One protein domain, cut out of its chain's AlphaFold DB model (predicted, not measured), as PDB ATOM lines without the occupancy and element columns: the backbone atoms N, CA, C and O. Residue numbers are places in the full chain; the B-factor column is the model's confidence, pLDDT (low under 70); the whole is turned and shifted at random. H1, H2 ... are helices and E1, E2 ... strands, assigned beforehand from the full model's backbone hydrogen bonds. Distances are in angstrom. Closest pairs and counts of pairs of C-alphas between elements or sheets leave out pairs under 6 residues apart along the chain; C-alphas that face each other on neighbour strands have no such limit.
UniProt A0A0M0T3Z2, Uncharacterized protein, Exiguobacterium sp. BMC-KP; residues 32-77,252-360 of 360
ATOM      1  N   ASP A  32     137.309 115.588 165.778       84.56
ATOM      2  CA  ASP A  32     136.346 114.512 165.554       84.56
ATOM      3  C   ASP A  32     134.949 115.092 165.770       84.56
ATOM      4  O   ASP A  32     134.503 115.279 166.905       84.56
ATOM      5  N   TYR A  33     134.312 115.480 164.668       85.31
ATOM      6  CA  TYR A  33     133.061 116.217 164.714       85.31
ATOM      7  C   TYR A  33     131.844 115.305 164.863       85.31
ATOM      8  O   TYR A  33     131.807 114.177 164.380       85.31
ATOM      9  N   GLU A  34     130.805 115.832 165.498       89.62
ATOM     10  CA  GLU A  34     129.468 115.251 165.519       89.62
ATOM     11  C   GLU A  34     128.426 116.363 165.400       89.62
ATOM     12  O   GLU A  34     128.588 117.437 165.981       89.62
ATOM     13  N   VAL A  35     127.347 116.102 164.658       86.50
ATOM     14  CA  VAL A  35     126.221 117.031 164.519       86.50
ATOM     15  C   VAL A  35     125.060 116.561 165.392       86.50
ATOM     16  O   VAL A  35     124.462 115.517 165.141       86.50
ATOM     17  N   GLU A  36     124.700 117.361 166.390       87.44
ATOM     18  CA  GLU A  36     123.519 117.156 167.228       87.44
ATOM     19  C   GLU A  36     122.408 118.121 166.806       87.44
ATOM     20  O   GLU A  36     122.528 119.335 166.963       87.44
ATOM     21  N   SER A  37     121.300 117.607 166.276       81.94
ATOM     22  CA  SER A  37     120.146 118.448 165.938       81.94
ATOM     23  C   SER A  37     119.232 118.648 167.148       81.94
ATOM     24  O   SER A  37     118.711 117.678 167.695       81.94
ATOM     25  N   ILE A  38     118.943 119.901 167.491       79.25
ATOM     26  CA  ILE A  38     117.976 120.271 168.536       79.25
ATOM     27  C   ILE A  38     116.575 120.460 167.948       79.25
ATOM     28  O   ILE A  38     115.581 120.032 168.534       79.25
ATOM     29  N   ARG A  39     116.480 121.096 166.775       77.81
ATOM     30  CA  ARG A  39     115.218 121.332 166.063       77.81
ATOM     31  C   ARG A  39     115.393 121.009 164.588       77.81
ATOM     32  O   ARG A  39     116.309 121.526 163.953       77.81
ATOM     33  N   LYS A  40     114.494 120.184 164.046       68.88
ATOM     34  CA  LYS A  40     114.496 119.769 162.639       68.88
ATOM     35  C   LYS A  40     113.247 120.269 161.918       68.88
ATOM     36  O   LYS A  40     112.135 119.995 162.359       68.88
ATOM     37  N   GLU A  41     113.448 120.910 160.777       66.50
ATOM     38  CA  GLU A  41     112.543 120.775 159.637       66.50
ATOM     39  C   GLU A  41     113.052 119.680 158.683       66.50
ATOM     40  O   GLU A  41     114.006 118.967 158.999       66.50
ATOM     41  N   ASN A  42     112.363 119.519 157.548       65.69
ATOM     42  CA  ASN A  42     112.582 118.505 156.518       65.69
ATOM     43  C   ASN A  42     114.068 118.120 156.340       65.69
ATOM     44  O   ASN A  42     114.892 118.931 155.914       65.69
ATOM     45  N   ALA A  43     114.379 116.851 156.619       62.25
ATOM     46  CA  ALA A  43     115.726 116.292 156.553       62.25
ATOM     47  C   ALA A  43     116.378 116.416 155.164       62.25
ATOM     48  O   ALA A  43     117.599 116.491 155.077       62.25
ATOM     49  N   GLU A  44     115.596 116.472 154.081       66.44
ATOM     50  CA  GLU A  44     116.139 116.606 152.724       66.44
ATOM     51  C   GLU A  44     116.770 117.975 152.462       66.44
ATOM     52  O   GLU A  44     117.776 118.058 151.762       66.44
ATOM     53  N   ALA A  45     116.233 119.046 153.055       66.31
ATOM     54  CA  ALA A  45     116.799 120.385 152.907       66.31
ATOM     55  C   ALA A  45     118.145 120.528 153.640       66.31
ATOM     56  O   ALA A  45     118.985 121.326 153.239       66.31
ATOM     57  N   LEU A  46     118.366 119.741 154.698       67.25
ATOM     58  CA  LEU A  46     119.584 119.788 155.512       67.25
ATOM     59  C   LEU A  46     120.774 119.089 154.846       67.25
ATOM     60  O   LEU A  46     121.908 119.519 155.038       67.25
ATOM     61  N   LYS A  47     120.527 118.076 154.007       67.38
ATOM     62  CA  LYS A  47     121.575 117.394 153.221       67.38
ATOM     63  C   LYS A  47     122.294 118.317 152.240       67.38
ATOM     64  O   LYS A  47     123.403 118.026 151.814       67.38
ATOM     65  N   LYS A  48     121.644 119.416 151.860       74.31
ATOM     66  CA  LYS A  48     122.155 120.359 150.864       74.31
ATOM     67  C   LYS A  48     123.086 121.415 151.447       74.31
ATOM     68  O   LYS A  48     123.699 122.149 150.674       74.31
ATOM     69  N   VAL A  49     123.183 121.500 152.774       78.56
ATOM     70  CA  VAL A  49     123.999 122.489 153.480       78.56
ATOM     71  C   VAL A  49     125.318 121.846 153.887       78.56
ATOM     72  O   VAL A  49     125.326 120.931 154.710       78.56
ATOM     73  N   ASN A  50     126.417 122.344 153.326       83.00
ATOM     74  CA  ASN A  50     127.778 121.966 153.681       83.00
ATOM     75  C   ASN A  50     128.448 123.115 154.436       83.00
ATOM     76  O   ASN A  50     128.404 124.255 153.981       83.00
ATOM     77  N   ILE A  51     129.063 122.815 155.576       81.62
ATOM     78  CA  ILE A  51     129.831 123.772 156.371       81.62
ATOM     79  C   ILE A  51     131.291 123.353 156.323       81.62
ATOM     80  O   ILE A  51     131.628 122.230 156.703       81.62
ATOM     81  N   GLU A  52     132.141 124.274 155.894       82.06
ATOM     82  CA  GLU A  52     133.578 124.084 155.857       82.06
ATOM     83  C   GLU A  52     134.223 124.655 157.121       82.06
ATOM     84  O   GLU A  52     134.129 125.852 157.402       82.06
ATOM     85  N   ILE A  53     134.893 123.797 157.893       80.50
ATOM     86  CA  ILE A  53     135.620 124.201 159.101       80.50
ATOM     87  C   ILE A  53     137.098 123.869 158.956       80.50
ATOM     88  O   ILE A  53     137.465 122.706 158.774       80.50
ATOM     89  N   GLU A  54     137.962 124.859 159.158       76.31
ATOM     90  CA  GLU A  54     139.407 124.681 159.056       76.31
ATOM     91  C   GLU A  54     140.109 124.549 160.417       76.31
ATOM     92  O   GLU A  54     139.771 125.203 161.406       76.31
ATOM     93  N   ASN A  55     141.068 123.621 160.375       72.75
ATOM     94  CA  ASN A  55     142.327 123.432 161.092       72.75
ATOM     95  C   ASN A  55     143.362 124.567 161.187       72.75
ATOM     96  O   ASN A  55     144.268 124.522 160.367       72.75
ATOM     97  N   GLY A  56     143.414 125.432 162.205       61.16
ATOM     98  CA  GLY A  56     144.602 126.294 162.425       61.16
ATOM     99  C   GLY A  56     145.887 125.555 162.876       61.16
ATOM    100  O   GLY A  56     146.843 126.181 163.331       61.16
ATOM    101  N   ASP A  57     145.898 124.219 162.828       65.69
ATOM    102  CA  ASP A  57     146.946 123.351 163.374       65.69
ATOM    103  C   ASP A  57     148.096 123.105 162.373       65.69
ATOM    104  O   ASP A  57     147.976 123.310 161.172       65.69
ATOM    105  N   ILE A  58     149.206 122.534 162.862       60.59
ATOM    106  CA  ILE A  58     150.387 122.117 162.064       60.59
ATOM    107  C   ILE A  58     150.032 121.145 160.918       60.59
ATOM    108  O   ILE A  58     150.777 121.023 159.942       60.59
ATOM    109  N   LYS A  59     148.886 120.463 161.027       65.00
ATOM    110  CA  LYS A  59     148.251 119.693 159.956       65.00
ATOM    111  C   LYS A  59     146.909 120.354 159.604       65.00
ATOM    112  O   LYS A  59     145.883 119.924 160.148       65.00
ATOM    113  N   PRO A  60     146.902 121.387 158.738       65.88
ATOM    114  CA  PRO A  60     145.668 122.016 158.293       65.88
ATOM    115  C   PRO A  60     144.736 120.946 157.743       65.88
ATOM    116  O   PRO A  60     145.101 120.135 156.891       65.88
ATOM    117  N   THR A  61     143.553 120.862 158.331       68.62
ATOM    118  CA  THR A  61     142.551 119.876 157.945       68.62
ATOM    119  C   THR A  61     141.254 120.619 157.742       68.62
ATOM    120  O   THR A  61     140.765 121.283 158.661       68.62
ATOM    121  N   GLN A  62     140.730 120.500 156.534       74.06
ATOM    122  CA  GLN A  62     139.444 121.034 156.139       74.06
ATOM    123  C   GLN A  62     138.397 119.958 156.402       74.06
ATOM    124  O   GLN A  62     138.584 118.785 156.067       74.06
ATOM    125  N   TYR A  63     137.319 120.342 157.072       76.31
ATOM    126  CA  TYR A  63     136.216 119.453 157.400       76.31
ATOM    127  C   TYR A  63     134.974 119.957 156.692       76.31
ATOM    128  O   TYR A  63     134.541 121.075 156.944       76.31
ATOM    129  N   ASN A  64     134.409 119.107 155.843       79.75
ATOM    130  CA  ASN A  64     133.142 119.313 155.164       79.75
ATOM    131  C   ASN A  64     132.050 118.603 155.962       79.75
ATOM    132  O   ASN A  64     131.999 117.369 156.005       79.75
ATOM    133  N   ILE A  65     131.226 119.390 156.649       79.88
ATOM    134  CA  ILE A  65     130.195 118.914 157.569       79.88
ATOM    135  C   ILE A  65     128.827 119.173 156.948       79.88
ATOM    136  O   ILE A  65     128.399 120.320 156.823       79.88
ATOM    137  N   GLN A  66     128.115 118.102 156.609       83.12
ATOM    138  CA  GLN A  66     126.711 118.178 156.221       83.12
ATOM    139  C   GLN A  66     125.819 118.160 157.464       83.12
ATOM    140  O   GLN A  66     126.081 117.445 158.436       83.12
ATOM    141  N   LEU A  67     124.723 118.925 157.441       80.19
ATOM    142  CA  LEU A  67     123.815 119.024 158.593       80.19
ATOM    143  C   LEU A  67     123.014 117.743 158.881       80.19
ATOM    144  O   LEU A  67     122.363 117.656 159.922       80.19
ATOM    145  N   ASP A  68     123.062 116.747 157.996       76.88
ATOM    146  CA  ASP A  68     122.523 115.406 158.243       76.88
ATOM    147  C   ASP A  68     123.481 114.501 159.044       76.88
ATOM    148  O   ASP A  68     123.105 113.383 159.403       76.88
ATOM    149  N   GLY A  69     124.684 114.996 159.363       75.50
ATOM    150  CA  GLY A  69     125.698 114.316 160.165       75.50
ATOM    151  C   GLY A  69     126.826 113.675 159.359       75.50
ATOM    152  O   GLY A  69     127.741 113.116 159.964       75.50
ATOM    153  N   GLN A  70     126.809 113.747 158.023       82.12
ATOM    154  CA  GLN A  70     127.936 113.272 157.218       82.12
ATOM    155  C   GLN A  70     129.120 114.233 157.329       82.12
ATOM    156  O   GLN A  70     128.991 115.431 157.080       82.12
ATOM    157  N   ILE A  71     130.291 113.704 157.681       81.88
ATOM    158  CA  ILE A  71     131.512 114.488 157.871       81.88
ATOM    159  C   ILE A  71     132.615 113.880 157.018       81.88
ATOM    160  O   ILE A  71     132.993 112.723 157.201       81.88
ATOM    161  N   HIS A  72     133.149 114.685 156.111       81.31
ATOM    162  CA  HIS A  72     134.318 114.350 155.311       81.31
ATOM    163  C   HIS A  72     135.465 115.257 155.741       81.31
ATOM    164  O   HIS A  72     135.262 116.445 155.978       81.31
ATOM    165  N   SER A  73     136.670 114.709 155.873       77.75
ATOM    166  CA  SER A  73     137.850 115.505 156.206       77.75
ATOM    167  C   SER A  73     138.948 115.279 155.189       77.75
ATOM    168  O   SER A  73     139.254 114.144 154.823       77.75
ATOM    169  N   GLU A  74     139.552 116.378 154.766       69.12
ATOM    170  CA  GLU A  74     140.717 116.386 153.902       69.12
ATOM    171  C   GLU A  74     141.854 117.045 154.663       69.12
ATOM    172  O   GLU A  74     141.833 118.232 154.990       69.12
ATOM    173  N   SER A  75     142.843 116.234 155.026       63.06
ATOM    174  CA  SER A  75     144.010 116.727 155.741       63.06
ATOM    175  C   SER A  75     145.118 117.042 154.753       63.06
ATOM    176  O   SER A  75     145.619 116.128 154.092       63.06
ATOM    177  N   GLN A  76     145.549 118.296 154.707       61.53
ATOM    178  CA  GLN A  76     146.744 118.688 153.978       61.53
ATOM    179  C   GLN A  76     147.941 118.637 154.932       61.53
ATOM    180  O   GLN A  76     147.857 118.994 156.107       61.53
ATOM    181  N   ASN A  77     149.078 118.140 154.450       57.44
ATOM    182  CA  ASN A  77     150.342 118.350 155.153       57.44
ATOM    183  C   ASN A  77     151.062 119.529 154.485       57.44
ATOM    184  O   ASN A  77     150.925 119.736 153.282       57.44
ATOM    185  N   ASN A 252     126.555 143.537 155.785       72.62
ATOM    186  CA  ASN A 252     126.487 142.613 154.652       72.62
ATOM    187  C   ASN A 252     125.048 142.582 154.138       72.62
ATOM    188  O   ASN A 252     124.109 142.607 154.938       72.62
ATOM    189  N   PHE A 253     124.853 142.524 152.822       77.69
ATOM    190  CA  PHE A 253     123.516 142.550 152.235       77.69
ATOM    191  C   PHE A 253     123.380 141.546 151.109       77.69
ATOM    192  O   PHE A 253     124.250 141.476 150.252       77.69
ATOM    193  N   ASN A 254     122.215 140.903 151.050       76.69
ATOM    194  CA  ASN A 254     121.761 140.154 149.883       76.69
ATOM    195  C   ASN A 254     120.393 140.681 149.430       76.69
ATOM    196  O   ASN A 254     119.604 141.180 150.240       76.69
ATOM    197  N   ALA A 255     120.085 140.559 148.139       73.44
ATOM    198  CA  ALA A 255     118.707 140.706 147.677       73.44
ATOM    199  C   ALA A 255     117.836 139.592 148.283       73.44
ATOM    200  O   ALA A 255     118.274 138.448 148.414       73.44
ATOM    201  N   ALA A 256     116.597 139.920 148.647       76.38
ATOM    202  CA  ALA A 256     115.591 138.908 148.948       76.38
ATOM    203  C   ALA A 256     115.227 138.131 147.669       76.38
ATOM    204  O   ALA A 256     115.300 138.685 146.576       76.38
ATOM    205  N   GLU A 257     114.771 136.880 147.798       74.81
ATOM    206  CA  GLU A 257     114.419 136.024 146.644       74.81
ATOM    207  C   GLU A 257     113.385 136.644 145.699       74.81
ATOM    208  O   GLU A 257     113.393 136.393 144.502       74.81
ATOM    209  N   ASN A 258     112.472 137.449 146.240       74.88
ATOM    210  CA  ASN A 258     111.443 138.122 145.455       74.88
ATOM    211  C   ASN A 258     111.935 139.418 144.795       74.88
ATOM    212  O   ASN A 258     111.109 140.136 144.242       74.88
ATOM    213  N   SER A 259     113.218 139.765 144.933       77.75
ATOM    214  CA  SER A 259     113.827 140.998 144.422       77.75
ATOM    215  C   SER A 259     113.143 142.296 144.885       77.75
ATOM    216  O   SER A 259     113.393 143.368 144.340       77.75
ATOM    217  N   GLN A 260     112.293 142.246 145.917       84.44
ATOM    218  CA  GLN A 260     111.543 143.414 146.402       84.44
ATOM    219  C   GLN A 260     112.142 144.071 147.638       84.44
ATOM    220  O   GLN A 260     111.738 145.179 148.008       84.44
ATOM    221  N   SER A 261     113.140 143.426 148.231       86.75
ATOM    222  CA  SER A 261     113.792 143.915 149.434       86.75
ATOM    223  C   SER A 261     115.278 143.579 149.453       86.75
ATOM    224  O   SER A 261     115.723 142.639 148.796       86.75
ATOM    225  N   LEU A 262     116.043 144.319 150.252       87.94
ATOM    226  CA  LEU A 262     117.392 143.933 150.674       87.94
ATOM    227  C   LEU A 262     117.334 143.371 152.077       87.94
ATOM    228  O   LEU A 262     116.636 143.924 152.927       87.94
ATOM    229  N   ILE A 263     118.114 142.333 152.335       86.81
ATOM    230  CA  ILE A 263     118.291 141.780 153.666       86.81
ATOM    231  C   ILE A 263     119.703 142.111 154.135       86.81
ATOM    232  O   ILE A 263     120.671 141.623 153.564       86.81
ATOM    233  N   ALA A 264     119.795 142.947 155.165       84.81
ATOM    234  CA  ALA A 264     121.027 143.296 155.853       84.81
ATOM    235  C   ALA A 264     121.265 142.329 157.021       84.81
ATOM    236  O   ALA A 264     120.374 142.132 157.854       84.81
ATOM    237  N   TYR A 265     122.463 141.764 157.106       79.75
ATOM    238  CA  TYR A 265     122.887 140.837 158.153       79.75
ATOM    239  C   TYR A 265     124.318 141.151 158.612       79.75
ATOM    240  O   TYR A 265     125.045 141.902 157.963       79.75
ATOM    241  N   GLY A 266     124.719 140.597 159.757       65.50
ATOM    242  CA  GLY A 266     126.075 140.770 160.297       65.50
ATOM    243  C   GLY A 266     126.219 141.820 161.404       65.50
ATOM    244  O   GLY A 266     127.273 141.885 162.023       65.50
ATOM    245  N   THR A 267     125.171 142.587 161.725       54.75
ATOM    246  CA  THR A 267     125.171 143.488 162.889       54.75
ATOM    247  C   THR A 267     124.777 142.721 164.154       54.75
ATOM    248  O   THR A 267     123.609 142.674 164.551       54.75
ATOM    249  N   PHE A 268     125.751 142.056 164.775       55.19
ATOM    250  CA  PHE A 268     125.533 141.347 166.037       55.19
ATOM    251  C   PHE A 268     125.743 142.276 167.234       55.19
ATOM    252  O   PHE A 268     126.660 143.092 167.260       55.19
ATOM    253  N   ASP A 269     124.875 142.142 168.241       50.59
ATOM    254  CA  ASP A 269     125.123 142.753 169.548       50.59
ATOM    255  C   ASP A 269     126.380 142.140 170.185       50.59
ATOM    256  O   ASP A 269     126.784 141.023 169.856       50.59
ATOM    257  N   SER A 270     126.934 142.873 171.152       52.62
ATOM    258  CA  SER A 270     128.019 142.489 172.062       52.62
ATOM    259  C   SER A 270     128.060 141.002 172.446       52.62
ATOM    260  O   SER A 270     127.020 140.351 172.570       52.62
ATOM    261  N   GLU A 271     129.267 140.514 172.758       58.78
ATOM    262  CA  GLU A 271     129.532 139.201 173.363       58.78
ATOM    263  C   GLU A 271     128.400 138.705 174.284       58.78
ATOM    264  O   GLU A 271     127.928 139.442 175.153       58.78
ATOM    265  N   LYS A 272     128.037 137.416 174.161       70.38
ATOM    266  CA  LYS A 272     127.043 136.706 174.996       70.38
ATOM    267  C   LYS A 272     125.572 136.972 174.654       70.38
ATOM    268  O   LYS A 272     124.693 136.661 175.461       70.38
ATOM    269  N   SER A 273     125.273 137.475 173.460       78.94
ATOM    270  CA  SER A 273     123.898 137.510 172.955       78.94
ATOM    271  C   SER A 273     123.465 136.146 172.402       78.94
ATOM    272  O   SER A 273     124.265 135.437 171.798       78.94
ATOM    273  N   LYS A 274     122.193 135.775 172.593       85.44
ATOM    274  CA  LYS A 274     121.542 134.659 171.869       85.44
ATOM    275  C   LYS A 274     120.871 135.122 170.578       85.44
ATOM    276  O   LYS A 274     120.383 134.317 169.784       85.44
ATOM    277  N   SER A 275     120.807 136.433 170.390       85.38
ATOM    278  CA  SER A 275     119.936 137.046 169.413       85.38
ATOM    279  C   SER A 275     120.573 137.054 168.038       85.38
ATOM    280  O   SER A 275     121.634 137.637 167.839       85.38
ATOM    281  N   ILE A 276     119.868 136.467 167.081       85.31
ATOM    282  CA  ILE A 276     120.202 136.552 165.663       85.31
ATOM    283  C   ILE A 276     119.322 137.647 165.083       85.31
ATOM    284  O   ILE A 276     118.093 137.537 165.107       85.31
ATOM    285  N   LYS A 277     119.948 138.721 164.605       85.31
ATOM    286  CA  LYS A 277     119.261 139.894 164.069       85.31
ATOM    287  C   LYS A 277     119.547 140.042 162.586       85.31
ATOM    288  O   LYS A 277     120.648 139.765 162.120       85.31
ATOM    289  N   TRP A 278     118.548 140.527 161.872       87.38
ATOM    290  CA  TRP A 278     118.688 140.998 160.503       87.38
ATOM    291  C   TRP A 278     117.696 142.128 160.271       87.38
ATOM    292  O   TRP A 278     116.774 142.348 161.064       87.38
ATOM    293  N   SER A 279     117.879 142.849 159.179       87.75
ATOM    294  CA  SER A 279     116.969 143.912 158.784       87.75
ATOM    295  C   SER A 279     116.582 143.759 157.333       87.75
ATOM    296  O   SER A 279     117.401 143.375 156.506       87.75
ATOM    297  N   THR A 280     115.345 144.104 157.013       90.31
ATOM    298  CA  THR A 280     114.839 144.080 155.647       90.31
ATOM    299  C   THR A 280     114.486 145.497 155.224       90.31
ATOM    300  O   THR A 280     113.687 146.162 155.882       90.31
ATOM    301  N   TYR A 281     115.097 145.971 154.142       90.12
ATOM    302  CA  TYR A 281     114.734 147.222 153.486       90.12
ATOM    303  C   TYR A 281     113.812 146.925 152.310       90.12
ATOM    304  O   TYR A 281     114.227 146.258 151.367       90.12
ATOM    305  N   ASP A 282     112.582 147.422 152.365       90.38
ATOM    306  CA  ASP A 282     111.584 147.259 151.308       90.38
ATOM    307  C   ASP A 282     111.674 148.436 150.318       90.38
ATOM    308  O   ASP A 282     111.512 149.604 150.694       90.38
ATOM    309  N   PHE A 283     111.933 148.139 149.038       89.31
ATOM    310  CA  PHE A 283     112.135 149.168 148.009       89.31
ATOM    311  C   PHE A 283     110.862 149.960 147.691       89.31
ATOM    312  O   PHE A 283     110.931 151.141 147.331       89.31
ATOM    313  N   LYS A 284     109.687 149.338 147.829       88.44
ATOM    314  CA  LYS A 284     108.394 149.949 147.503       88.44
ATOM    315  C   LYS A 284     108.002 150.997 148.541       88.44
ATOM    316  O   LYS A 284     107.603 152.108 148.197       88.44
ATOM    317  N   THR A 285     108.119 150.645 149.813       90.31
ATOM    318  CA  THR A 285     107.731 151.476 150.958       90.31
ATOM    319  C   THR A 285     108.866 152.378 151.437       90.31
ATOM    320  O   THR A 285     108.604 153.389 152.086       90.31
ATOM    321  N   ASN A 286     110.116 152.076 151.069       88.25
ATOM    322  CA  ASN A 286     111.333 152.721 151.567       88.25
ATOM    323  C   ASN A 286     111.501 152.607 153.093       88.25
ATOM    324  O   ASN A 286     112.094 153.493 153.713       88.25
ATOM    325  N   GLN A 287     110.978 151.542 153.702       89.19
ATOM    326  CA  GLN A 287     111.057 151.314 155.142       89.19
ATOM    327  C   GLN A 287     112.028 150.183 155.476       89.19
ATOM    328  O   GLN A 287     112.185 149.231 154.716       89.19
ATOM    329  N   VAL A 288     112.670 150.301 156.640       89.44
ATOM    330  CA  VAL A 288     113.479 149.233 157.231       89.44
ATOM    331  C   VAL A 288     112.674 148.570 158.332       89.44
ATOM    332  O   VAL A 288     112.267 149.228 159.292       89.44
ATOM    333  N   LYS A 289     112.496 147.258 158.220       90.31
ATOM    334  CA  LYS A 289     111.987 146.411 159.293       90.31
ATOM    335  C   LYS A 289     113.162 145.700 159.952       90.31
ATOM    336  O   LYS A 289     114.057 145.210 159.270       90.31
ATOM    337  N   ARG A 290     113.182 145.681 161.283       89.19
ATOM    338  CA  ARG A 290     114.168 144.932 162.068       89.19
ATOM    339  C   ARG A 290     113.551 143.624 162.516       89.19
ATOM    340  O   ARG A 290     112.392 143.601 162.927       89.19
ATOM    341  N   HIS A 291     114.356 142.581 162.487       90.25
ATOM    342  CA  HIS A 291     113.952 141.226 162.799       90.25
ATOM    343  C   HIS A 291     114.897 140.607 163.813       90.25
ATOM    344  O   HIS A 291     116.056 141.014 163.953       90.25
ATOM    345  N   LYS A 292     114.376 139.629 164.550       89.50
ATOM    346  CA  LYS A 292     115.109 138.966 165.616       89.50
ATOM    347  C   LYS A 292     114.526 137.588 165.886       89.50
ATOM    348  O   LYS A 292     113.320 137.458 166.072       89.50
ATOM    349  N   VAL A 293     115.401 136.603 166.029       89.44
ATOM    350  CA  VAL A 293     115.087 135.327 166.684       89.44
ATOM    351  C   VAL A 293     116.113 135.047 167.776       89.44
ATOM    352  O   VAL A 293     117.193 135.639 167.792       89.44
ATOM    353  N   GLU A 294     115.773 134.158 168.702       88.00
ATOM    354  CA  GLU A 294     116.686 133.736 169.764       88.00
ATOM    355  C   GLU A 294     117.205 132.333 169.476       88.00
ATOM    356  O   GLU A 294     116.432 131.389 169.307       88.00
ATOM    357  N   GLY A 295     118.527 132.200 169.445       83.50
ATOM    358  CA  GLY A 295     119.176 130.904 169.478       83.50
ATOM    359  C   GLY A 295     119.053 130.230 170.842       83.50
ATOM    360  O   GLY A 295     118.654 130.841 171.837       83.50
ATOM    361  N   GLN A 296     119.441 128.958 170.915       86.50
ATOM    362  CA  GLN A 296     119.445 128.233 172.186       86.50
ATOM    363  C   GLN A 296     120.578 128.702 173.106       86.50
ATOM    364  O   GLN A 296     120.363 128.911 174.309       86.50
ATOM    365  N   HIS A 297     121.770 128.907 172.545       86.19
ATOM    366  CA  HIS A 297     122.977 129.292 173.268       86.19
ATOM    367  C   HIS A 297     123.407 130.725 172.959       86.19
ATOM    368  O   HIS A 297     123.066 131.293 171.925       86.19
ATOM    369  N   ALA A 298     124.128 131.318 173.910       85.00
ATOM    370  CA  ALA A 298     124.740 132.626 173.737       85.00
ATOM    371  C   ALA A 298     126.045 132.478 172.951       85.00
ATOM    372  O   ALA A 298     126.844 131.590 173.255       85.00
ATOM    373  N   TYR A 299     126.254 133.350 171.973       79.62
ATOM    374  CA  TYR A 299     127.410 133.298 171.087       79.62
ATOM    375  C   TYR A 299     128.617 134.023 171.682       79.62
ATOM    376  O   TYR A 299     128.484 134.979 172.460       79.62
ATOM    377  N   ARG A 300     129.812 133.596 171.273       73.81
ATOM    378  CA  ARG A 300     131.054 134.350 171.466       73.81
ATOM    379  C   ARG A 300     131.367 135.169 170.213       73.81
ATOM    380  O   ARG A 300     131.117 134.717 169.104       73.81
ATOM    381  N   PHE A 301     131.923 136.366 170.404       58.84
ATOM    382  CA  PHE A 301     132.141 137.352 169.333       58.84
ATOM    383  C   PHE A 301     133.264 136.977 168.345       58.84
ATOM    384  O   PHE A 301     133.371 137.563 167.278       58.84
ATOM    385  N   ASN A 302     134.050 135.938 168.632       60.56
ATOM    386  CA  ASN A 302     135.115 135.480 167.742       60.56
ATOM    387  C   ASN A 302     134.697 134.174 167.057       60.56
ATOM    388  O   ASN A 302     134.771 133.113 167.677       60.56
ATOM    389  N   GLY A 303     134.263 134.262 165.795       61.94
ATOM    390  CA  GLY A 303     134.028 133.091 164.936       61.94
ATOM    391  C   GLY A 303     132.599 132.888 164.430       61.94
ATOM    392  O   GLY A 303     132.236 131.758 164.120       61.94
ATOM    393  N   SER A 304     131.765 133.933 164.348       75.00
ATOM    394  CA  SER A 304     130.447 133.794 163.718       75.00
ATOM    395  C   SER A 304     130.505 133.998 162.205       75.00
ATOM    396  O   SER A 304     130.909 135.063 161.745       75.00
ATOM    397  N   TYR A 305     130.013 133.025 161.446       79.81
ATOM    398  CA  TYR A 305     129.752 133.133 160.015       79.81
ATOM    399  C   TYR A 305     128.254 133.338 159.790       79.81
ATOM    400  O   TYR A 305     127.419 132.684 160.421       79.81
ATOM    401  N   THR A 306     127.882 134.271 158.915       81.88
ATOM    402  CA  THR A 306     126.478 134.489 158.547       81.88
ATOM    403  C   THR A 306     126.345 134.726 157.063       81.88
ATOM    404  O   THR A 306     127.071 135.536 156.500       81.88
ATOM    405  N   MET A 307     125.368 134.067 156.454       83.31
ATOM    406  CA  MET A 307     125.023 134.274 155.056       83.31
ATOM    407  C   MET A 307     123.520 134.147 154.834       83.31
ATOM    408  O   MET A 307     122.790 133.621 155.679       83.31
ATOM    409  N   ILE A 308     123.070 134.576 153.660       82.56
ATOM    410  CA  ILE A 308     121.704 134.364 153.192       82.56
ATOM    411  C   ILE A 308     121.741 133.627 151.862       82.56
ATOM    412  O   ILE A 308     122.372 134.098 150.921       82.56
ATOM    413  N   ALA A 309     121.015 132.516 151.777       79.25
ATOM    414  CA  ALA A 309     120.832 131.752 150.549       79.25
ATOM    415  C   ALA A 309     119.426 131.144 150.525       79.25
ATOM    416  O   ALA A 309     118.930 130.706 151.563       79.25
ATOM    417  N   GLN A 310     118.784 131.118 149.354       79.12
ATOM    418  CA  GLN A 310     117.463 130.495 149.161       79.12
ATOM    419  C   GLN A 310     116.430 130.918 150.236       79.12
ATOM    420  O   GLN A 310     115.829 130.087 150.921       79.12
ATOM    421  N   GLY A 311     116.322 132.230 150.494       80.81
ATOM    422  CA  GLY A 311     115.343 132.795 151.436       80.81
ATOM    423  C   GLY A 311     115.616 132.496 152.916       80.81
ATOM    424  O   GLY A 311     114.830 132.884 153.789       80.81
ATOM    425  N   LYS A 312     116.739 131.843 153.228       87.50
ATOM    426  CA  LYS A 312     117.135 131.458 154.581       87.50
ATOM    427  C   LYS A 312     118.405 132.177 155.009       87.50
ATOM    428  O   LYS A 312     119.333 132.341 154.222       87.50
ATOM    429  N   LEU A 313     118.443 132.581 156.273       88.38
ATOM    430  CA  LEU A 313     119.633 133.098 156.935       88.38
ATOM    431  C   LEU A 313     120.304 131.952 157.688       88.38
ATOM    432  O   LEU A 313     119.691 131.330 158.556       88.38
ATOM    433  N   TYR A 314     121.558 131.683 157.351       87.50
ATOM    434  CA  TYR A 314     122.399 130.681 157.990       87.50
ATOM    435  C   TYR A 314     123.349 131.409 158.924       87.50
ATOM    436  O   TYR A 314     124.135 132.238 158.475       87.50
ATOM    437  N   HIS A 315     123.254 131.120 160.214       88.06
ATOM    438  CA  HIS A 315     124.108 131.689 161.244       88.06
ATOM    439  C   HIS A 315     124.831 130.561 161.974       88.06
ATOM    440  O   HIS A 315     124.188 129.705 162.587       88.06
ATOM    441  N   ILE A 316     126.156 130.552 161.889       88.00
ATOM    442  CA  ILE A 316     127.017 129.577 162.547       88.00
ATOM    443  C   ILE A 316     127.901 130.358 163.500       88.00
ATOM    444  O   ILE A 316     128.578 131.282 163.068       88.00
ATOM    445  N   ALA A 317     127.889 130.025 164.785       86.81
ATOM    446  CA  ALA A 317     128.662 130.768 165.771       86.81
ATOM    447  C   ALA A 317     129.189 129.877 166.888       86.81
ATOM    448  O   ALA A 317     128.521 128.939 167.330       86.81
ATOM    449  N   ASN A 318     130.376 130.220 167.382       85.56
ATOM    450  CA  ASN A 318     131.008 129.536 168.499       85.56
ATOM    451  C   ASN A 318     130.163 129.720 169.764       85.56
ATOM    452  O   ASN A 318     129.861 130.846 170.176       85.56
ATOM    453  N   ILE A 319     129.820 128.607 170.411       87.12
ATOM    454  CA  ILE A 319     129.118 128.604 171.706       87.12
ATOM    455  C   ILE A 319     130.072 128.337 172.873       87.12
ATOM    456  O   ILE A 319     129.787 128.698 174.017       87.12
ATOM    457  N   ASN A 320     131.233 127.750 172.589       85.19
ATOM    458  CA  ASN A 320     132.360 127.595 173.502       85.19
ATOM    459  C   ASN A 320     133.678 127.556 172.692       85.19
ATOM    460  O   ASN A 320     133.715 128.053 171.569       85.19
ATOM    461  N   ASP A 321     134.770 127.054 173.273       81.06
ATOM    462  CA  ASP A 321     136.091 127.028 172.620       81.06
ATOM    463  C   ASP A 321     136.188 126.028 171.446       81.06
ATOM    464  O   ASP A 321     137.119 126.155 170.649       81.06
ATOM    465  N   SER A 322     135.283 125.046 171.355       82.25
ATOM    466  CA  SER A 322     135.354 123.923 170.404       82.25
ATOM    467  C   SER A 322     134.083 123.681 169.587       82.25
ATOM    468  O   SER A 322     134.155 123.078 168.518       82.25
ATOM    469  N   ASP A 323     132.929 124.132 170.078       88.44
ATOM    470  CA  ASP A 323     131.626 123.791 169.513       88.44
ATOM    471  C   ASP A 323     130.963 124.996 168.842       88.44
ATOM    472  O   ASP A 323     131.045 126.140 169.315       88.44
ATOM    473  N   PHE A 324     130.207 124.706 167.786       88.62
ATOM    474  CA  PHE A 324     129.464 125.684 166.999       88.62
ATOM    475  C   PHE A 324     127.967 125.420 167.094       88.62
ATOM    476  O   PHE A 324     127.532 124.283 166.936       88.62
ATOM    477  N   GLN A 325     127.154 126.460 167.272       89.75
ATOM    478  CA  GLN A 325     125.721 126.375 167.003       89.75
ATOM    479  C   GLN A 325     125.462 126.789 165.562       89.75
ATOM    480  O   GLN A 325     125.831 127.888 165.152       89.75
ATOM    481  N   VAL A 326     124.755 125.937 164.829       90.44
ATOM    482  CA  VAL A 326     124.197 126.245 163.514       90.44
ATOM    483  C   VAL A 326     122.725 126.580 163.694       90.44
ATOM    484  O   VAL A 326     121.965 125.788 164.250       90.44
ATOM    485  N   THR A 327     122.310 127.748 163.219       89.75
ATOM    486  CA  THR A 327     120.911 128.177 163.212       89.75
ATOM    487  C   THR A 327     120.514 128.596 161.807       89.75
ATOM    488  O   THR A 327     121.156 129.458 161.211       89.75
ATOM    489  N   VAL A 328     119.445 127.998 161.288       90.19
ATOM    490  CA  VAL A 328     118.858 128.363 159.997       90.19
ATOM    491  C   VAL A 328     117.513 129.019 160.248       90.19
ATOM    492  O   VAL A 328     116.609 128.423 160.842       90.19
ATOM    493  N   VAL A 329     117.381 130.257 159.794       89.44
ATOM    494  CA  VAL A 329     116.194 131.085 159.978       89.44
ATOM    495  C   VAL A 329     115.500 131.250 158.638       89.44
ATOM    496  O   VAL A 329     116.106 131.703 157.671       89.44
ATOM    497  N   ASP A 330     114.221 130.898 158.579       89.06
ATOM    498  CA  ASP A 330     113.352 131.300 157.481       89.06
ATOM    499  C   ASP A 330     113.087 132.806 157.617       89.06
ATOM    500  O   ASP A 330     112.439 133.253 158.569       89.06
ATOM    501  N   THR A 331     113.625 133.593 156.683       86.88
ATOM    502  CA  THR A 331     113.553 135.062 156.754       86.88
ATOM    503  C   THR A 331     112.156 135.601 156.465       86.88
ATOM    504  O   THR A 331     111.828 136.702 156.906       86.88
ATOM    505  N   LYS A 332     111.311 134.825 155.773       84.50
ATOM    506  CA  LYS A 332     109.933 135.193 155.435       84.50
ATOM    507  C   LYS A 332     108.998 134.967 156.617       84.50
ATOM    508  O   LYS A 332     108.157 135.814 156.907       84.50
ATOM    509  N   ASN A 333     109.144 133.822 157.279       87.38
ATOM    510  CA  ASN A 333     108.312 133.428 158.414       87.38
ATOM    511  C   ASN A 333     108.871 133.906 159.763       87.38
ATOM    512  O   ASN A 333     108.231 133.703 160.792       87.38
ATOM    513  N   GLU A 334     110.060 134.514 159.765       89.44
ATOM    514  CA  GLU A 334     110.767 134.990 160.960       89.44
ATOM    515  C   GLU A 334     110.916 133.885 162.022       89.44
ATOM    516  O   GLU A 334     110.732 134.103 163.220       89.44
ATOM    517  N   SER A 335     111.225 132.664 161.575       89.94
ATOM    518  CA  SER A 335     111.235 131.478 162.432       89.94
ATOM    519  C   SER A 335     112.459 130.599 162.202       89.94
ATOM    520  O   SER A 335     113.015 130.538 161.108       89.94
ATOM    521  N   ILE A 336     112.902 129.913 163.256       89.69
ATOM    522  CA  ILE A 336     114.019 128.968 163.176       89.69
ATOM    523  C   ILE A 336     113.515 127.672 162.532       89.69
ATOM    524  O   ILE A 336     112.742 126.939 163.151       89.69
ATOM    525  N   SER A 337     113.981 127.394 161.314       88.44
ATOM    526  CA  SER A 337     113.698 126.149 160.582       88.44
ATOM    527  C   SER A 337     114.632 125.014 161.010       88.44
ATOM    528  O   SER A 337     114.233 123.854 161.047       88.44
ATOM    529  N   TYR A 338     115.865 125.336 161.411       88.69
ATOM    530  CA  TYR A 338     116.807 124.358 161.954       88.69
ATOM    531  C   TYR A 338     117.680 124.953 163.048       88.69
ATOM    532  O   TYR A 338     118.118 126.102 162.961       88.69
ATOM    533  N   GLN A 339     117.976 124.132 164.051       89.69
ATOM    534  CA  GLN A 339     119.003 124.431 165.036       89.69
ATOM    535  C   GLN A 339     119.737 123.159 165.435       89.69
ATOM    536  O   GLN A 339     119.109 122.151 165.771       89.69
ATOM    537  N   GLY A 340     121.063 123.220 165.419       89.19
ATOM    538  CA  GLY A 340     121.934 122.117 165.802       89.19
ATOM    539  C   GLY A 340     123.267 122.601 166.352       89.19
ATOM    540  O   GLY A 340     123.596 123.784 166.258       89.19
ATOM    541  N   ILE A 341     124.030 121.676 166.921       91.12
ATOM    542  CA  ILE A 341     125.377 121.905 167.436       91.12
ATOM    543  C   ILE A 341     126.342 120.998 166.681       91.12
ATOM    544  O   ILE A 341     126.106 119.798 166.573       91.12
ATOM    545  N   ILE A 342     127.432 121.571 166.187       89.12
ATOM    546  CA  ILE A 342     128.601 120.829 165.724       89.12
ATOM    547  C   ILE A 342     129.556 120.753 166.912       89.12
ATOM    548  O   ILE A 342     130.101 121.776 167.333       89.12
ATOM    549  N   LYS A 343     129.714 119.557 167.477       90.38
ATOM    550  CA  LYS A 343     130.597 119.281 168.615       90.38
ATOM    551  C   LYS A 343     131.911 118.715 168.126       90.38
ATOM    552  O   LYS A 343     131.889 117.808 167.299       90.38
ATOM    553  N   ASP A 344     133.029 119.170 168.677       86.62
ATOM    554  CA  ASP A 344     134.308 118.476 168.513       86.62
ATOM    555  C   ASP A 344     134.577 117.594 169.735       86.62
ATOM    556  O   ASP A 344     134.885 118.086 170.822       86.62
ATOM    557  N   LYS A 345     134.516 116.272 169.558       86.25
ATOM    558  CA  LYS A 345     134.786 115.289 170.622       86.25
ATOM    559  C   LYS A 345     136.193 115.411 171.195       86.25
ATOM    560  O   LYS A 345     136.415 115.063 172.353       86.25
ATOM    561  N   ASN A 346     137.136 115.917 170.401       85.31
ATOM    562  CA  ASN A 346     138.512 116.144 170.826       85.31
ATOM    563  C   ASN A 346     138.733 117.548 171.417       85.31
ATOM    564  O   ASN A 346     139.865 117.862 171.792       85.31
ATOM    565  N   ALA A 347     137.679 118.371 171.512       83.44
ATOM    566  CA  ALA A 347     137.669 119.709 172.098       83.44
ATOM    567  C   ALA A 347     138.814 120.613 171.600       83.44
ATOM    568  O   ALA A 347     139.460 121.318 172.387       83.44
ATOM    569  N   LYS A 348     139.120 120.568 170.294       81.00
ATOM    570  CA  LYS A 348     140.169 121.411 169.718       81.00
ATOM    571  C   LYS A 348     139.734 122.868 169.728       81.00
ATOM    572  O   LYS A 348     138.574 123.194 169.509       81.00
ATOM    573  N   LYS A 349     140.710 123.739 169.968       77.69
ATOM    574  CA  LYS A 349     140.539 125.193 169.949       77.69
ATOM    575  C   LYS A 349     140.940 125.758 168.590       77.69
ATOM    576  O   LYS A 349     141.545 125.054 167.787       77.69
ATOM    577  N   ASN A 350     140.665 127.046 168.383       71.69
ATOM    578  CA  ASN A 350     141.085 127.813 167.203       71.69
ATOM    579  C   ASN A 350     140.550 127.252 165.874       71.69
ATOM    580  O   ASN A 350     141.231 127.304 164.854       71.69
ATOM    581  N   ARG A 351     139.326 126.717 165.901       77.38
ATOM    582  CA  ARG A 351     138.583 126.318 164.707       77.38
ATOM    583  C   ARG A 351     137.921 127.558 164.090       77.38
ATOM    584  O   ARG A 351     137.349 128.364 164.829       77.38
ATOM    585  N   LEU A 352     137.944 127.684 162.766       75.94
ATOM    586  CA  LEU A 352     137.244 128.751 162.041       75.94
ATOM    587  C   LEU A 352     136.301 128.150 160.996       75.94
ATOM    588  O   LEU A 352     136.684 127.229 160.277       75.94
ATOM    589  N   VAL A 353     135.075 128.674 160.916       78.31
ATOM    590  CA  VAL A 353     134.177 128.409 159.783       78.31
ATOM    591  C   VAL A 353     134.680 129.228 158.601       78.31
ATOM    592  O   VAL A 353     134.679 130.456 158.681       78.31
ATOM    593  N   GLN A 354     135.129 128.552 157.548       74.94
ATOM    594  CA  GLN A 354     135.648 129.197 156.339       74.94
ATOM    595  C   GLN A 354     134.518 129.559 155.384       74.94
ATOM    596  O   GLN A 354     134.427 130.697 154.927       74.94
ATOM    597  N   ASP A 355     133.629 128.603 155.123       74.00
ATOM    598  CA  ASP A 355     132.532 128.793 154.186       74.00
ATOM    599  C   ASP A 355     131.304 127.959 154.553       74.00
ATOM    600  O   ASP A 355     131.375 126.972 155.296       74.00
ATOM    601  N   VAL A 356     130.155 128.365 154.019       79.38
ATOM    602  CA  VAL A 356     128.926 127.583 154.059       79.38
ATOM    603  C   VAL A 356     128.313 127.574 152.670       79.38
ATOM    604  O   VAL A 356     127.944 128.606 152.121       79.38
ATOM    605  N   THR A 357     128.140 126.385 152.105       77.06
ATOM    606  CA  THR A 357     127.567 126.210 150.771       77.06
ATOM    607  C   THR A 357     126.184 125.576 150.873       77.06
ATOM    608  O   THR A 357     125.979 124.618 151.621       77.06
ATOM    609  N   VAL A 358     125.229 126.079 150.086       77.50
ATOM    610  CA  VAL A 358     123.891 125.486 149.940       77.50
ATOM    611  C   VAL A 358     123.715 125.043 148.494       77.50
ATOM    612  O   VAL A 358     123.784 125.864 147.583       77.50
ATOM    613  N   SER A 359     123.521 123.744 148.286       71.25
ATOM    614  CA  SER A 359     123.232 123.162 146.970       71.25
ATOM    615  C   SER A 359     121.734 123.225 146.643       71.25
ATOM    616  O   SER A 359     120.895 123.309 147.542       71.25
ATOM    617  N   GLU A 360     121.393 123.250 145.351       58.91
ATOM    618  CA  GLU A 360     120.000 123.282 144.865       58.91
ATOM    619  C   GLU A 360     119.305 121.923 144.838       58.91
ATOM    620  O   GLU A 360     119.955 120.861 144.722       58.91
TER     621      GLU A 360
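This is residues 32 to 77 and 252 to 360 of the 360 residues of an uncharacterized protein of Exiguobacterium sp. BMC-KP (UniProt A0A0M0T3Z2). Three twisted antiparallel sheets form an elongated stack: the five strands E1, E12, E11, E10 and E9 make the middle sheet, E4, E3, E2 and E13 face one side of it, and E5, E6, E7 and E8 are partly face to face with it. The short helix H1 is in the turn between E1 and E2. The printed part has 155 residues, mostly strand, with one named helix and 13 named strands in the order E1, H1, then E2 to E13. It is compact, with a radius of gyration of the C-alphas of 15.8 A, and spans 53 by 34 by 28 A.

E1, residues 33 to 39, begins at C-alpha 33 (133.061, 116.217, 164.714). H1 is residues 43 to 46, E2 49 to 55, E3 61 to 66 and E4 71 to 75. After the cut come E5, 252 to 255, E6, 261 to 265, E7, 275 to 282, 22.4 A long, and E8, 287 to 294, 23.5 A. E9 is 305 to 309, E10 312 to 318, E11 324 to 330, and E12, 335 to 344, is the longest at 27.2 A. E13, 351 to 358, is 20.8 A long and ends at C-alpha 358 (123.891, 125.486, 149.940).

In the five-stranded sheet, E1 and E9 are edge strands; N 36 and O 341 of E1 and E12 are 2.8 A apart. E9, E10, E11 and E12 form a meander of hairpins, each strand the antiparallel neighbour of the one before; N 327 and O 315 are 2.8 A apart. E2, E3 and E4 form another meander, with N 53 and O 63 at 2.9 A, and E13 pairs with E2 through N 52 and O 355, 2.9 A. This sheet faces the first at 10.4 A centre to centre, its strands at 24 degrees; the closest C-alphas of E9 and E13 are Tyr 305 and Val 353, 6.5 A apart. E5 to E8 are a third meander, with N 280 and O 289 at 2.8 A; their sheet faces the first at 10.0 A, its strands at 33 degrees. The closest C-alphas of E8 and E12 are Val 293 and Ser 335, 6.9 A. H1 is on no sheet, too short for an O i to N i+4 pair; its one O i to N i+3 pair is within range.

The farthest C-alphas, Asn 77 and Thr 285, are 54.1 A apart. Residues 78 to 251 are not printed, and C-alphas 77 and 252 are 34.0 A apart across the cut. Of the links printed whole, none is long. Mean pLDDT of the printed part is 79.6; 28 residues are under 70, among them 40 to 47, 56 to 61 and 266 to 271.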